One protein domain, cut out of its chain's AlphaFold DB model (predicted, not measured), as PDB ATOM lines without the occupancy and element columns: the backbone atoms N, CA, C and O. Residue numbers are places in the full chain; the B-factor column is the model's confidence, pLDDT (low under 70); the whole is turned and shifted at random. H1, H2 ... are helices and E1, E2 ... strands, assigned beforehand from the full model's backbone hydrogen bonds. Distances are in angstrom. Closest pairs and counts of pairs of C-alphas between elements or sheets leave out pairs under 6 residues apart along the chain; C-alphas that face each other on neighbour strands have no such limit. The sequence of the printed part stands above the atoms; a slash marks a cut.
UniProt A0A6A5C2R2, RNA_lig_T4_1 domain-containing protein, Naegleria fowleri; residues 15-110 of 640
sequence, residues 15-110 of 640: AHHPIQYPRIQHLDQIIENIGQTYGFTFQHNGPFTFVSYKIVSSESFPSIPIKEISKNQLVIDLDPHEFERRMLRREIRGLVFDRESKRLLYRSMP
ATOM      1  N   ALA A  15     -29.988  -0.810 -47.339       41.25
ATOM      2  CA  ALA A  15     -28.635  -0.288 -47.283       41.25
ATOM      3  C   ALA A  15     -28.258   0.118 -45.853       41.25
ATOM      4  O   ALA A  15     -29.055   0.609 -45.053       41.25
ATOM      5  N   HIS A  16     -26.997  -0.136 -45.544       44.94
ATOM      6  CA  HIS A  16     -26.366   0.066 -44.256       44.94
ATOM      7  C   HIS A  16     -25.720   1.464 -44.219       44.94
ATOM      8  O   HIS A  16     -24.658   1.663 -44.810       44.94
ATOM      9  N   HIS A  17     -26.334   2.437 -43.537       51.34
ATOM     10  CA  HIS A  17     -25.852   3.826 -43.538       51.34
ATOM     11  C   HIS A  17     -25.221   4.237 -42.200       51.34
ATOM     12  O   HIS A  17     -25.914   4.183 -41.179       51.34
ATOM     13  N   PRO A  18     -23.943   4.673 -42.165       52.88
ATOM     14  CA  PRO A  18     -23.380   5.279 -40.965       52.88
ATOM     15  C   PRO A  18     -24.100   6.601 -40.676       52.88
ATOM     16  O   PRO A  18     -24.399   7.368 -41.595       52.88
ATOM     17  N   ILE A  19     -24.371   6.890 -39.403       64.00
ATOM     18  CA  ILE A  19     -24.953   8.174 -38.987       64.00
ATOM     19  C   ILE A  19     -23.840   9.222 -39.021       64.00
ATOM     20  O   ILE A  19     -23.203   9.524 -38.019       64.00
ATOM     21  N   GLN A  20     -23.557   9.728 -40.217       75.38
ATOM     22  CA  GLN A  20     -22.618  10.819 -40.436       75.38
ATOM     23  C   GLN A  20     -23.368  12.024 -40.985       75.38
ATOM     24  O   GLN A  20     -24.276  11.904 -41.810       75.38
ATOM     25  N   TYR A  21     -22.988  13.204 -40.511       88.25
ATOM     26  CA  TYR A  21     -23.486  14.443 -41.084       88.25
ATOM     27  C   TYR A  21     -22.949  14.598 -42.513       88.25
ATOM     28  O   TYR A  21     -21.793  14.257 -42.776       88.25
ATOM     29  N   PRO A  22     -23.753  15.128 -43.450       91.00
ATOM     30  CA  PRO A  22     -23.304  15.286 -44.823       91.00
ATOM     31  C   PRO A  22     -22.194  16.338 -44.901       91.00
ATOM     32  O   PRO A  22     -22.209  17.344 -44.178       91.00
ATOM     33  N   ARG A  23     -21.236  16.123 -45.803       91.81
ATOM     34  CA  ARG A  23     -20.168  17.082 -46.093       91.81
ATOM     35  C   ARG A  23     -20.724  18.220 -46.950       91.81
ATOM     36  O   ARG A  23     -21.198  17.988 -48.057       91.81
ATOM     37  N   ILE A  24     -20.632  19.454 -46.459       94.31
ATOM     38  CA  ILE A  24     -21.106  20.649 -47.173       94.31
ATOM     39  C   ILE A  24     -19.934  21.606 -47.355       94.31
ATOM     40  O   ILE A  24     -19.286  22.008 -46.392       94.31
ATOM     41  N   GLN A  25     -19.672  21.981 -48.601       92.62
ATOM     42  CA  GLN A  25     -18.579  22.872 -48.988       92.62
ATOM     43  C   GLN A  25     -19.073  24.046 -49.826       92.62
ATOM     44  O   GLN A  25     -18.500  25.132 -49.734       92.62
ATOM     45  N   HIS A  26     -20.137  23.849 -50.606       94.94
ATOM     46  CA  HIS A  26     -20.586  24.816 -51.598       94.94
ATOM     47  C   HIS A  26     -22.107  24.981 -51.612       94.94
ATOM     48  O   HIS A  26     -22.852  24.035 -51.353       94.94
ATOM     49  N   LEU A  27     -22.565  26.189 -51.941       96.31
ATOM     50  CA  LEU A  27     -23.987  26.531 -52.015       96.31
ATOM     51  C   LEU A  27     -24.745  25.679 -53.043       96.31
ATOM     52  O   LEU A  27     -25.904  25.338 -52.814       96.31
ATOM     53  N   ASP A  28     -24.096  25.318 -54.149       95.75
ATOM     54  CA  ASP A  28     -24.742  24.573 -55.235       95.75
ATOM     55  C   ASP A  28     -25.223  23.183 -54.768       95.75
ATOM     56  O   ASP A  28     -26.336  22.795 -55.112       95.75
ATOM     57  N   GLN A  29     -24.502  22.524 -53.842       94.62
ATOM     58  CA  GLN A  29     -24.964  21.277 -53.204       94.62
ATOM     59  C   GLN A  29     -26.336  21.456 -52.535       94.62
ATOM     60  O   GLN A  29     -27.172  20.556 -52.547       94.62
ATOM     61  N   ILE A  30     -26.586  22.623 -51.935       95.81
ATOM     62  CA  ILE A  30     -27.859  22.927 -51.274       95.81
ATOM     63  C   ILE A  30     -28.947  23.236 -52.299       95.81
ATOM     64  O   ILE A  30     -30.066  22.744 -52.160       95.81
ATOM     65  N   ILE A  31     -28.628  24.022 -53.329       94.12
ATOM     66  CA  ILE A  31     -29.573  24.385 -54.394       94.12
ATOM     67  C   ILE A  31     -30.069  23.126 -55.118       94.12
ATOM     68  O   ILE A  31     -31.278  22.944 -55.265       94.12
ATOM     69  N   GLU A  32     -29.158  22.227 -55.490       93.31
ATOM     70  CA  GLU A  32     -29.473  20.957 -56.155       93.31
ATOM     71  C   GLU A  32     -30.393  20.076 -55.295       93.31
ATOM     72  O   GLU A  32     -31.391  19.544 -55.783       93.31
ATOM     73  N   ASN A  33     -30.123  19.981 -53.988       90.94
ATOM     74  CA  ASN A  33     -30.883  19.122 -53.076       90.94
ATOM     75  C   ASN A  33     -32.227  19.722 -52.619       90.94
ATOM     76  O   ASN A  33     -33.147  18.983 -52.238       90.94
ATOM     77  N   ILE A  34     -32.390  21.047 -52.677       90.50
ATOM     78  CA  ILE A  34     -33.698  21.704 -52.537       90.50
ATOM     79  C   ILE A  34     -34.535  21.483 -53.803       90.50
ATOM     80  O   ILE A  34     -35.713  21.127 -53.697       90.50
ATOM     81  N   GLY A  35     -33.945  21.651 -54.988       85.81
ATOM     82  CA  GLY A  35     -34.659  21.566 -56.260       85.81
ATOM     83  C   GLY A  35     -35.826  22.558 -56.320       85.81
ATOM     84  O   GLY A  35     -35.665  23.741 -56.041       85.81
ATOM     85  N   GLN A  36     -37.022  22.071 -56.655       81.50
ATOM     86  CA  GLN A  36     -38.247  22.884 -56.743       81.50
ATOM     87  C   GLN A  36     -39.057  22.926 -55.433       81.50
ATOM     88  O   GLN A  36     -40.178  23.426 -55.413       81.50
ATOM     89  N   THR A  37     -38.533  22.377 -54.330       83.94
ATOM     90  CA  THR A  37     -39.270  22.314 -53.060       83.94
ATOM     91  C   THR A  37     -39.444  23.704 -52.438       83.94
ATOM     92  O   THR A  37     -38.471  24.406 -52.156       83.94
ATOM     93  N   TYR A  38     -40.695  24.076 -52.158       78.69
ATOM     94  CA  TYR A  38     -41.043  25.328 -51.490       78.69
ATOM     95  C   TYR A  38     -40.732  25.298 -49.985       78.69
ATOM     96  O   TYR A  38     -40.544  24.252 -49.367       78.69
ATOM     97  N   GLY A  39     -40.697  26.478 -49.364       77.38
ATOM     98  CA  GLY A  39     -40.535  26.620 -47.915       77.38
ATOM     99  C   GLY A  39     -39.092  26.798 -47.441       77.38
ATOM    100  O   GLY A  39     -38.902  27.147 -46.277       77.38
ATOM    101  N   PHE A  40     -38.092  26.654 -48.312       88.25
ATOM    102  CA  PHE A  40     -36.722  27.109 -48.055       88.25
ATOM    103  C   PHE A  40     -36.554  28.595 -48.391       88.25
ATOM    104  O   PHE A  40     -37.324  29.163 -49.163       88.25
ATOM    105  N   THR A  41     -35.573  29.250 -47.776       88.44
ATOM    106  CA  THR A  41     -35.316  30.677 -47.981       88.44
ATOM    107  C   THR A  41     -33.828  30.956 -48.089       88.44
ATOM    108  O   THR A  41     -33.027  30.418 -47.321       88.44
ATOM    109  N   PHE A  42     -33.498  31.844 -49.019       93.38
ATOM    110  CA  PHE A  42     -32.169  32.390 -49.238       93.38
ATOM    111  C   PHE A  42     -32.230  33.886 -48.949       93.38
ATOM    112  O   PHE A  42     -33.128  34.571 -49.438       93.38
ATOM    113  N   GLN A  43     -31.313  34.387 -48.131       92.19
ATOM    114  CA  GLN A  43     -31.228  35.804 -47.795       92.19
ATOM    115  C   GLN A  43     -29.798  36.291 -48.015       92.19
ATOM    116  O   GLN A  43     -28.849  35.663 -47.554       92.19
ATOM    117  N   HIS A  44     -29.639  37.404 -48.727       92.81
ATOM    118  CA  HIS A  44     -28.330  37.969 -49.049       92.81
ATOM    119  C   HIS A  44     -28.108  39.251 -48.261       92.81
ATOM    120  O   HIS A  44     -28.692  40.277 -48.596       92.81
ATOM    121  N   ASN A  45     -27.225  39.201 -47.265       88.44
ATOM    122  CA  ASN A  45     -26.893  40.355 -46.437       88.44
ATOM    123  C   ASN A  45     -25.372  40.527 -46.376       88.44
ATOM    124  O   ASN A  45     -24.647  39.624 -45.954       88.44
ATOM    125  N   GLY A  46     -24.898  41.691 -46.830       87.19
ATOM    126  CA  GLY A  46     -23.472  42.008 -46.890       87.19
ATOM    127  C   GLY A  46     -22.689  40.990 -47.739       87.19
ATOM    128  O   GLY A  46     -23.083  40.728 -48.886       87.19
ATOM    129  N   PRO A  47     -21.595  40.412 -47.206       92.56
ATOM    130  CA  PRO A  47     -20.786  39.415 -47.904       92.56
ATOM    131  C   PRO A  47     -21.354  37.989 -47.808       92.56
ATOM    132  O   PRO A  47     -20.685  37.049 -48.233       92.56
ATOM    133  N   PHE A  48     -22.557  37.799 -47.258       96.25
ATOM    134  CA  PHE A  48     -23.083  36.473 -46.944       96.25
ATOM    135  C   PHE A  48     -24.371  36.122 -47.691       96.25
ATOM    136  O   PHE A  48     -25.228  36.970 -47.952       96.25
ATOM    137  N   THR A  49     -24.527  34.825 -47.944       97.00
ATOM    138  CA  THR A  49     -25.782  34.175 -48.326       97.00
ATOM    139  C   THR A  49     -26.215  33.241 -47.197       97.00
ATOM    140  O   THR A  49     -25.555  32.241 -46.916       97.00
ATOM    141  N   PHE A  50     -27.331  33.564 -46.553       95.75
ATOM    142  CA  PHE A  50     -27.957  32.777 -45.497       95.75
ATOM    143  C   PHE A  50     -28.985  31.823 -46.092       95.75
ATOM    144  O   PHE A  50     -29.805  32.240 -46.910       95.75
ATOM    145  N   VAL A  51     -28.976  30.563 -45.656       95.94
ATOM    146  CA  VAL A  51     -29.931  29.547 -46.117       95.94
ATOM    147  C   VAL A  51     -30.613  28.876 -44.930       95.94
ATOM    148  O   VAL A  51     -29.963  28.353 -44.020       95.94
ATOM    149  N   SER A  52     -31.943  28.892 -44.921       94.06
ATOM    150  CA  SER A  52     -32.782  28.259 -43.895       94.06
ATOM    151  C   SER A  52     -34.141  27.875 -44.492       94.06
ATOM    152  O   SER A  52     -34.295  27.786 -45.708       94.06
ATOM    153  N   TYR A  53     -35.149  27.695 -43.644       90.00
ATOM    154  CA  TYR A  53     -36.534  27.447 -44.027       90.00
ATOM    155  C   TYR A  53     -37.502  28.417 -43.341       90.00
ATOM    156  O   TYR A  53     -37.232  28.925 -42.251       90.00
ATOM    157  N   LYS A  54     -38.648  28.638 -43.987       79.94
ATOM    158  CA  LYS A  54     -39.829  29.331 -43.457       79.94
ATOM    159  C   LYS A  54     -40.883  28.345 -42.956       79.94
ATOM    160  O   LYS A  54     -41.532  28.616 -41.955       79.94
ATOM    161  N   ILE A  55     -41.031  27.200 -43.629       74.31
ATOM    162  CA  ILE A  55     -42.092  26.222 -43.349       74.31
ATOM    163  C   ILE A  55     -41.486  24.835 -43.128       74.31
ATOM    164  O   ILE A  55     -40.665  24.354 -43.912       74.31
ATOM    165  N   VAL A  56     -41.918  24.178 -42.053       79.81
ATOM    166  CA  VAL A  56     -41.629  22.765 -41.798       79.81
ATOM    167  C   VAL A  56     -42.781  21.939 -42.362       79.81
ATOM    168  O   VAL A  56     -43.895  22.028 -41.860       79.81
ATOM    169  N   SER A  57     -42.516  21.119 -43.373       78.69
ATOM    170  CA  SER A  57     -43.490  20.190 -43.957       78.69
ATOM    171  C   SER A  57     -42.855  18.814 -44.175       78.69
ATOM    172  O   SER A  57     -41.673  18.604 -43.877       78.69
ATOM    173  N   SER A  58     -43.642  17.846 -44.639       82.88
ATOM    174  CA  SER A  58     -43.131  16.566 -45.145       82.88
ATOM    175  C   SER A  58     -42.345  16.737 -46.449       82.88
ATOM    176  O   SER A  58     -41.477  15.925 -46.736       82.88
ATOM    177  N   GLU A  59     -42.586  17.809 -47.207       83.25
ATOM    178  CA  GLU A  59     -41.821  18.115 -48.419       83.25
ATOM    179  C   GLU A  59     -40.461  18.735 -48.097       83.25
ATOM    180  O   GLU A  59     -39.442  18.282 -48.619       83.25
ATOM    181  N   SER A  60     -40.410  19.747 -47.221       83.38
ATOM    182  CA  SER A  60     -39.138  20.386 -46.853       83.38
ATOM    183  C   SER A  60     -38.274  19.453 -46.007       83.38
ATOM    184  O   SER A  60     -37.070  19.336 -46.229       83.38
ATOM    185  N   PHE A  61     -38.895  18.704 -45.097       88.62
ATOM    186  CA  PHE A  61     -38.215  17.743 -44.239       88.62
ATOM    187  C   PHE A  61     -38.887  16.367 -44.326       88.62
ATOM    188  O   PHE A  61     -39.585  15.980 -43.391       88.62
ATOM    189  N   PRO A  62     -38.687  15.597 -45.404       88.38
ATOM    190  CA  PRO A  62     -39.245  14.246 -45.517       88.38
ATOM    191  C   PRO A  62     -38.673  13.334 -44.432       88.38
ATOM    192  O   PRO A  62     -37.496  13.463 -44.086       88.38
ATOM    193  N   SER A  63     -39.505  12.455 -43.870       86.00
ATOM    194  CA  SER A  63     -39.103  11.484 -42.842       86.00
ATOM    195  C   SER A  63     -38.054  10.516 -43.384       86.00
ATOM    196  O   SER A  63     -38.085  10.173 -44.559       86.00
ATOM    197  N   ILE A  64     -37.145  10.036 -42.551       86.88
ATOM    198  CA  ILE A  64     -36.181   8.985 -42.869       86.88
ATOM    199  C   ILE A  64     -36.778   7.666 -42.345       86.88
ATOM    200  O   ILE A  64     -36.929   7.518 -41.132       86.88
ATOM    201  N   PRO A  65     -37.178   6.722 -43.220       82.12
ATOM    202  CA  PRO A  65     -37.860   5.496 -42.818       82.12
ATOM    203  C   PRO A  65     -36.854   4.489 -42.247       82.12
ATOM    204  O   PRO A  65     -36.322   3.632 -42.953       82.12
ATOM    205  N   ILE A  66     -36.570   4.621 -40.954       79.56
ATOM    206  CA  ILE A  66     -35.665   3.730 -40.224       79.56
ATOM    207  C   ILE A  66     -36.410   2.423 -39.919       79.56
ATOM    208  O   ILE A  66     -37.371   2.418 -39.147       79.56
ATOM    209  N   LYS A  67     -35.970   1.309 -40.518       72.00
ATOM    210  CA  LYS A  67     -36.552  -0.031 -40.312       72.00
ATOM    211  C   LYS A  67     -35.935  -0.744 -39.113       72.00
ATOM    212  O   LYS A  67     -36.647  -1.299 -38.278       72.00
ATOM    213  N   GLU A  68     -34.611  -0.720 -39.032       68.38
ATOM    214  CA  GLU A  68     -33.839  -1.417 -38.007       68.38
ATOM    215  C   GLU A  68     -32.551  -0.646 -37.693       68.38
ATOM    216  O   GLU A  68     -32.115   0.218 -38.455       68.38
ATOM    217  N   ILE A  69     -31.945  -0.946 -36.547       66.31
ATOM    218  CA  ILE A  69     -30.605  -0.488 -36.187       66.31
ATOM    219  C   ILE A  69     -29.708  -1.719 -36.101       66.31
ATOM    220  O   ILE A  69     -29.994  -2.635 -35.333       66.31
ATOM    221  N   SER A  70     -28.621  -1.733 -36.873       59.72
ATOM    222  CA  SER A  70     -27.632  -2.812 -36.849       59.72
ATOM    223  C   SER A  70     -26.242  -2.245 -36.572       59.72
ATOM    224  O   SER A  70     -25.714  -1.499 -37.397       59.72
ATOM    225  N   LYS A  71     -25.622  -2.624 -35.447       61.34
ATOM    226  CA  LYS A  71     -24.293  -2.131 -35.021       61.34
ATOM    227  C   LYS A  71     -24.224  -0.590 -35.139       61.34
ATOM    228  O   LYS A  71     -24.977   0.090 -34.461       61.34
ATOM    229  N   ASN A  72     -23.474  -0.048 -36.102       53.91
ATOM    230  CA  ASN A  72     -23.322   1.398 -36.340       53.91
ATOM    231  C   ASN A  72     -24.093   1.949 -37.548       53.91
ATOM    232  O   ASN A  72     -23.720   2.981 -38.112       53.91
ATOM    233  N   GLN A  73     -25.129   1.245 -38.002       63.25
ATOM    234  CA  GLN A  73     -25.839   1.584 -39.228       63.25
ATOM    235  C   GLN A  73     -27.347   1.602 -39.016       63.25
ATOM    236  O   GLN A  73     -27.928   0.689 -38.424       63.25
ATOM    237  N   LEU A  74     -27.975   2.656 -39.532       67.50
ATOM    238  CA  LEU A  74     -29.416   2.676 -39.717       67.50
ATOM    239  C   LEU A  74     -29.723   1.828 -40.949       67.50
ATOM    240  O   LEU A  74     -29.158   2.057 -42.020       67.50
ATOM    241  N   VAL A  75     -30.611   0.854 -40.784       70.50
ATOM    242  CA  VAL A  75     -31.214   0.136 -41.901       70.50
ATOM    243  C   VAL A  75     -32.359   0.999 -42.403       70.50
ATOM    244  O   VAL A  75     -33.389   1.140 -41.734       70.50
ATOM    245  N   ILE A  76     -32.145   1.628 -43.553       74.44
ATOM    246  CA  ILE A  76     -33.056   2.619 -44.126       74.44
ATOM    247  C   ILE A  76     -33.585   2.087 -45.451       74.44
ATOM    248  O   ILE A  76     -32.844   1.524 -46.251       74.44
ATOM    249  N   ASP A  77     -34.880   2.284 -45.677       74.75
ATOM    250  CA  ASP A  77     -35.546   1.928 -46.931       74.75
ATOM    251  C   ASP A  77     -35.516   3.083 -47.934       74.75
ATOM    252  O   ASP A  77     -36.554   3.607 -48.333       74.75
ATOM    253  N   LEU A  78     -34.314   3.551 -48.263       81.25
ATOM    254  CA  LEU A  78     -34.091   4.609 -49.244       81.25
ATOM    255  C   LEU A  78     -32.898   4.246 -50.111       81.25
ATOM    256  O   LEU A  78     -31.933   3.649 -49.633       81.25
ATOM    257  N   ASP A  79     -32.943   4.654 -51.375       84.56
ATOM    258  CA  ASP A  79     -31.728   4.674 -52.168       84.56
ATOM    259  C   ASP A  79     -30.721   5.679 -51.556       84.56
ATOM    260  O   ASP A  79     -31.125   6.654 -50.904       84.56
ATOM    261  N   PRO A  80     -29.406   5.466 -51.744       83.44
ATOM    262  CA  PRO A  80     -28.385   6.307 -51.123       83.44
ATOM    263  C   PRO A  80     -28.499   7.796 -51.462       83.44
ATOM    264  O   PRO A  80     -28.213   8.631 -50.605       83.44
ATOM    265  N   HIS A  81     -28.938   8.131 -52.679       85.31
ATOM    266  CA  HIS A  81     -29.054   9.515 -53.131       85.31
ATOM    267  C   HIS A  81     -30.225  10.221 -52.438       85.31
ATOM    268  O   HIS A  81     -30.078  11.343 -51.952       85.31
ATOM    269  N   GLU A  82     -31.383   9.567 -52.317       88.94
ATOM    270  CA  GLU A  82     -32.495  10.126 -51.548       88.94
ATOM    271  C   GLU A  82     -32.143  10.234 -50.060       88.94
ATOM    272  O   GLU A  82     -32.448  11.256 -49.447       88.94
ATOM    273  N   PHE A  83     -31.460   9.248 -49.471       87.44
ATOM    274  CA  PHE A  83     -30.984   9.357 -48.088       87.44
ATOM    275  C   PHE A  83     -30.075  10.580 -47.890       87.44
ATOM    276  O   PHE A  83     -30.325  11.395 -46.994       87.44
ATOM    277  N   GLU A  84     -29.074  10.755 -48.755       87.12
ATOM    278  CA  GLU A  84     -28.176  11.910 -48.732       87.12
ATOM    279  C   GLU A  84     -28.948  13.225 -48.887       87.12
ATOM    280  O   GLU A  84     -28.757  14.148 -48.089       87.12
ATOM    281  N   ARG A  85     -29.903  13.291 -49.824       91.19
ATOM    282  CA  ARG A  85     -30.771  14.460 -50.006       91.19
ATOM    283  C   ARG A  85     -31.547  14.799 -48.738       91.19
ATOM    284  O   ARG A  85     -31.612  15.969 -48.346       91.19
ATOM    285  N   ARG A  86     -32.140  13.806 -48.061       91.50
ATOM    286  CA  ARG A  86     -32.891  14.028 -46.809       91.50
ATOM    287  C   ARG A  86     -31.978  14.509 -45.686       91.50
ATOM    288  O   ARG A  86     -32.366  15.429 -44.963       91.50
ATOM    289  N   MET A  87     -30.775  13.947 -45.578       90.62
ATOM    290  CA  MET A  87     -29.763  14.368 -44.605       90.62
ATOM    291  C   MET A  87     -29.271  15.794 -44.873       90.62
ATOM    292  O   MET A  87     -29.247  16.609 -43.952       90.62
ATOM    293  N   LEU A  88     -28.975  16.145 -46.128       93.69
ATOM    294  CA  LEU A  88     -28.624  17.510 -46.532       93.69
ATOM    295  C   LEU A  88     -29.746  18.493 -46.214       93.69
ATOM    296  O   LEU A  88     -29.485  19.559 -45.664       93.69
ATOM    297  N   ARG A  89     -31.009  18.129 -46.459       94.25
ATOM    298  CA  ARG A  89     -32.153  18.981 -46.098       94.25
ATOM    299  C   ARG A  89     -32.231  19.259 -44.603       94.25
ATOM    300  O   ARG A  89     -32.549  20.386 -44.228       94.25
ATOM    301  N   ARG A  90     -31.887  18.296 -43.734       93.31
ATOM    302  CA  ARG A  90     -31.807  18.533 -42.277       93.31
ATOM    303  C   ARG A  90     -30.787  19.613 -41.918       93.31
ATOM    304  O   ARG A  90     -30.962  20.274 -40.901       93.31
ATOM    305  N   GLU A  91     -29.774  19.852 -42.740       95.75
ATOM    306  CA  GLU A  91     -28.755  20.878 -42.494       95.75
ATOM    307  C   GLU A  91     -29.203  22.300 -42.826       95.75
ATOM    308  O   GLU A  91     -28.578  23.259 -42.376       95.75
ATOM    309  N   ILE A  92     -30.295  22.466 -43.578       95.38
ATOM    310  CA  ILE A  92     -30.753  23.761 -44.097       95.38
ATOM    311  C   ILE A  92     -31.490  24.540 -43.001       95.38
ATOM    312  O   ILE A  92     -32.687  24.799 -43.074       95.38
ATOM    313  N   ARG A  93     -30.772  24.901 -41.936       94.69
ATOM    314  CA  ARG A  93     -31.281  25.638 -40.771       94.69
ATOM    315  C   ARG A  93     -30.266  26.687 -40.318       94.69
ATOM    316  O   ARG A  93     -29.685  26.596 -39.237       94.69
ATOM    317  N   GLY A  94     -30.070  27.704 -41.151       94.88
ATOM    318  CA  GLY A  94     -29.143  28.803 -40.889       94.88
ATOM    319  C   GLY A  94     -27.708  28.481 -41.298       94.88
ATOM    320  O   GLY A  94     -26.783  28.738 -40.525       94.88
ATOM    321  N   LEU A  95     -27.532  27.897 -42.484       97.50
ATOM    322  CA  LEU A  95     -26.234  27.803 -43.157       97.50
ATOM    323  C   LEU A  95     -25.818  29.184 -43.659       97.50
ATOM    324  O   LEU A  95     -26.674  29.999 -44.012       97.50
ATOM    325  N   VAL A  96     -24.514  29.436 -43.713       97.62
ATOM    326  CA  VAL A  96     -23.972  30.702 -44.209       97.62
ATOM    327  C   VAL A  96     -22.869  30.429 -45.205       97.62
ATOM    328  O   VAL A  96     -21.878  29.773 -44.882       97.62
ATOM    329  N   PHE A  97     -23.035  30.990 -46.390       97.50
ATOM    330  CA  PHE A  97     -22.079  30.915 -47.475       97.50
ATOM    331  C   PHE A  97     -21.490  32.294 -47.735       97.50
ATOM    332  O   PHE A  97     -22.155  33.314 -47.555       97.50
ATOM    333  N   ASP A  98     -20.245  32.312 -48.180       95.62
ATOM    334  CA  ASP A  98     -19.654  33.484 -48.804       95.62
ATOM    335  C   ASP A  98     -20.439  33.825 -50.077       95.62
ATOM    336  O   ASP A  98     -20.774  32.941 -50.866       95.62
ATOM    337  N   ARG A  99     -20.788  35.095 -50.271       94.88
ATOM    338  CA  ARG A  99     -21.669  35.501 -51.373       94.88
ATOM    339  C   ARG A  99     -21.000  35.392 -52.741       94.88
ATOM    340  O   ARG A  99     -21.692  35.124 -53.718       94.88
ATOM    341  N   GLU A 100     -19.694  35.621 -52.811       92.94
ATOM    342  CA  GLU A 100     -18.943  35.656 -54.066       92.94
ATOM    343  C   GLU A 100     -18.453  34.258 -54.447       92.94
ATOM    344  O   GLU A 100     -18.788  33.742 -55.510       92.94
ATOM    345  N   SER A 101     -17.723  33.610 -53.542       93.25
ATOM    346  CA  SER A 101     -17.160  32.276 -53.757       93.25
ATOM    347  C   SER A 101     -18.151  31.141 -53.526       93.25
ATOM    348  O   SER A 101     -17.806  29.995 -53.802       93.25
ATOM    349  N   LYS A 102     -19.340  31.424 -52.966       95.94
ATOM    350  CA  LYS A 102     -20.376  30.432 -52.615       95.94
ATOM    351  C   LYS A 102     -19.901  29.316 -51.666       95.94
ATOM    352  O   LYS A 102     -20.605  28.320 -51.480       95.94
ATOM    353  N   ARG A 103     -18.732  29.468 -51.036       95.12
ATOM    354  CA  ARG A 103     -18.160  28.501 -50.086       95.12
ATOM    355  C   ARG A 103     -18.851  28.585 -48.732       95.12
ATOM    356  O   ARG A 103     -19.181  29.676 -48.269       95.12
ATOM    357  N   LEU A 104     -19.048  27.444 -48.075       96.44
ATOM    358  CA  LEU A 104     -19.623  27.394 -46.732       96.44
ATOM    359  C   LEU A 104     -18.663  28.032 -45.715       96.44
ATOM    360  O   LEU A 104     -17.498  27.650 -45.627       96.44
ATOM    361  N   LEU A 105     -19.174  28.972 -44.919       96.19
ATOM    362  CA  LEU A 105     -18.421  29.657 -43.867       96.19
ATOM    363  C   LEU A 105     -18.862  29.239 -42.463       96.19
ATOM    364  O   LEU A 105     -18.011  29.062 -41.594       96.19
ATOM    365  N   TYR A 106     -20.169  29.065 -42.240       97.31
ATOM    366  CA  TYR A 106     -20.722  28.757 -40.915       97.31
ATOM    367  C   TYR A 106     -21.883  27.761 -41.010       97.31
ATOM    368  O   TYR A 106     -22.749  27.883 -41.883       97.31
ATOM    369  N   ARG A 107     -21.930  26.800 -40.077       96.75
ATOM    370  CA  ARG A 107     -22.920  25.711 -40.039       96.75
ATOM    371  C   ARG A 107     -23.611  25.639 -38.676       96.75
ATOM    372  O   ARG A 107     -23.034  25.189 -37.693       96.75
ATOM    373  N   SER A 108     -24.862  26.093 -38.643       95.69
ATOM    374  CA  SER A 108     -25.762  26.049 -37.476       95.69
ATOM    375  C   SER A 108     -26.182  24.613 -37.112       95.69
ATOM    376  O   SER A 108     -25.833  23.683 -37.828       95.69
ATOM    377  N   MET A 109     -26.928  24.404 -36.018       94.19
ATOM    378  CA  MET A 109     -27.522  23.103 -35.656       94.19
ATOM    379  C   MET A 109     -28.426  22.557 -36.779       94.19
ATOM    380  O   MET A 109     -29.228  23.335 -37.320       94.19
ATOM    381  N   PRO A 110     -28.413  21.235 -37.048       94.75
ATOM    382  CA  PRO A 110     -29.348  20.634 -37.989       94.75
ATOM    383  C   PRO A 110     -30.785  20.729 -37.452       94.75
ATOM    384  O   PRO A 110     -31.042  21.048 -36.285       94.75
TER     385      PRO A 110
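This is residues 15 to 110 of the 640 residues of the protein "RNA_lig_T4_1 domain-containing protein" of Naegleria fowleri (UniProt A0A6A5C2R2). Two antiparallel sheets stand at opposite ends of an elongated body: a four-stranded sheet with the short helix H1 packed over one face, and a small three-stranded sheet at the far end. Helix H2 bridges the space between them, and two stretches without a named element, residues 19 to 26 and 54 to 65, also run from one end toward the other. The printed part has 96 residues, with two named helices and seven named strands in the order E1 H1 E2 E3 E4 E5 H2 E6 E7, a mixed class of helices and strands. The sheet orders are E2 - E3 - E6 - E7 and E1 - E5 - E4. The whole is compact by its radius of gyration of the C-alphas, 14.3 A, with an elongated outline of 46 by 24 by 20 A.

In the larger sheet, E2, residues 40 to 45, and E3, residues 48 to 53, form a hairpin, with N 43 and O 50 2.9 A apart. E3 is antiparallel to E6, residues 95 to 98, with N 49 and O 97 at 2.8 A. E6 and E7, residues 104 to 107, form another hairpin, with N 105 and O 96 at 2.8 A. From edge to edge the strands' lines turn by 62 degrees. H1, residues 27 to 34, is on this sheet at a height of 9.6 A, over E6 and along the strands, at 26 degrees to E6 on the local plane. H2, residues 80 to 91, touches H1 with residues 85 to 89 alone; the closest C-alphas, those of Asn 33 and Arg 85, are 5.6 A apart. Their lines stand at a steep tilt of 69 degrees, only just short of about perpendicular, and run opposite ways. H2 only grazes the larger sheet with residues 89 to 91. It only grazes the smaller sheet with residues 80 to 84. There E4, residues 66 to 70, and E5, residues 73 to 76, form a hairpin, with N 75 and O 68 at 2.8 A. E1, residues 15 to 18, is antiparallel to E5, with N 74 and O 17 at 3.0 A. Every O i to N i+4 pair of H1 is within hydrogen-bond range, and 7 of 8 in H2.

E2 and E3 span 16.6 A and 16.5 A from first to last C-alpha, H2 16.9 A and H1 10.9 A. E1 begins at C-alpha 15 (-28.635, -0.288, -47.283). H2 runs from C-alpha 80 (-28.385, 6.307, -51.123) to C-alpha 91 (-28.755, 20.878, -42.494). E7 ends at C-alpha 107 (-22.920, 25.711, -40.039).

The two C-alphas farthest apart, those of Gly 46 and Ser 70, are 46.1 A apart. The printed part has no cut. The link from E3 to E4 is long, with 12 residues. Mean pLDDT of the printed part is 85.5; residues 15 to 19 and 68 to 74 are under 70.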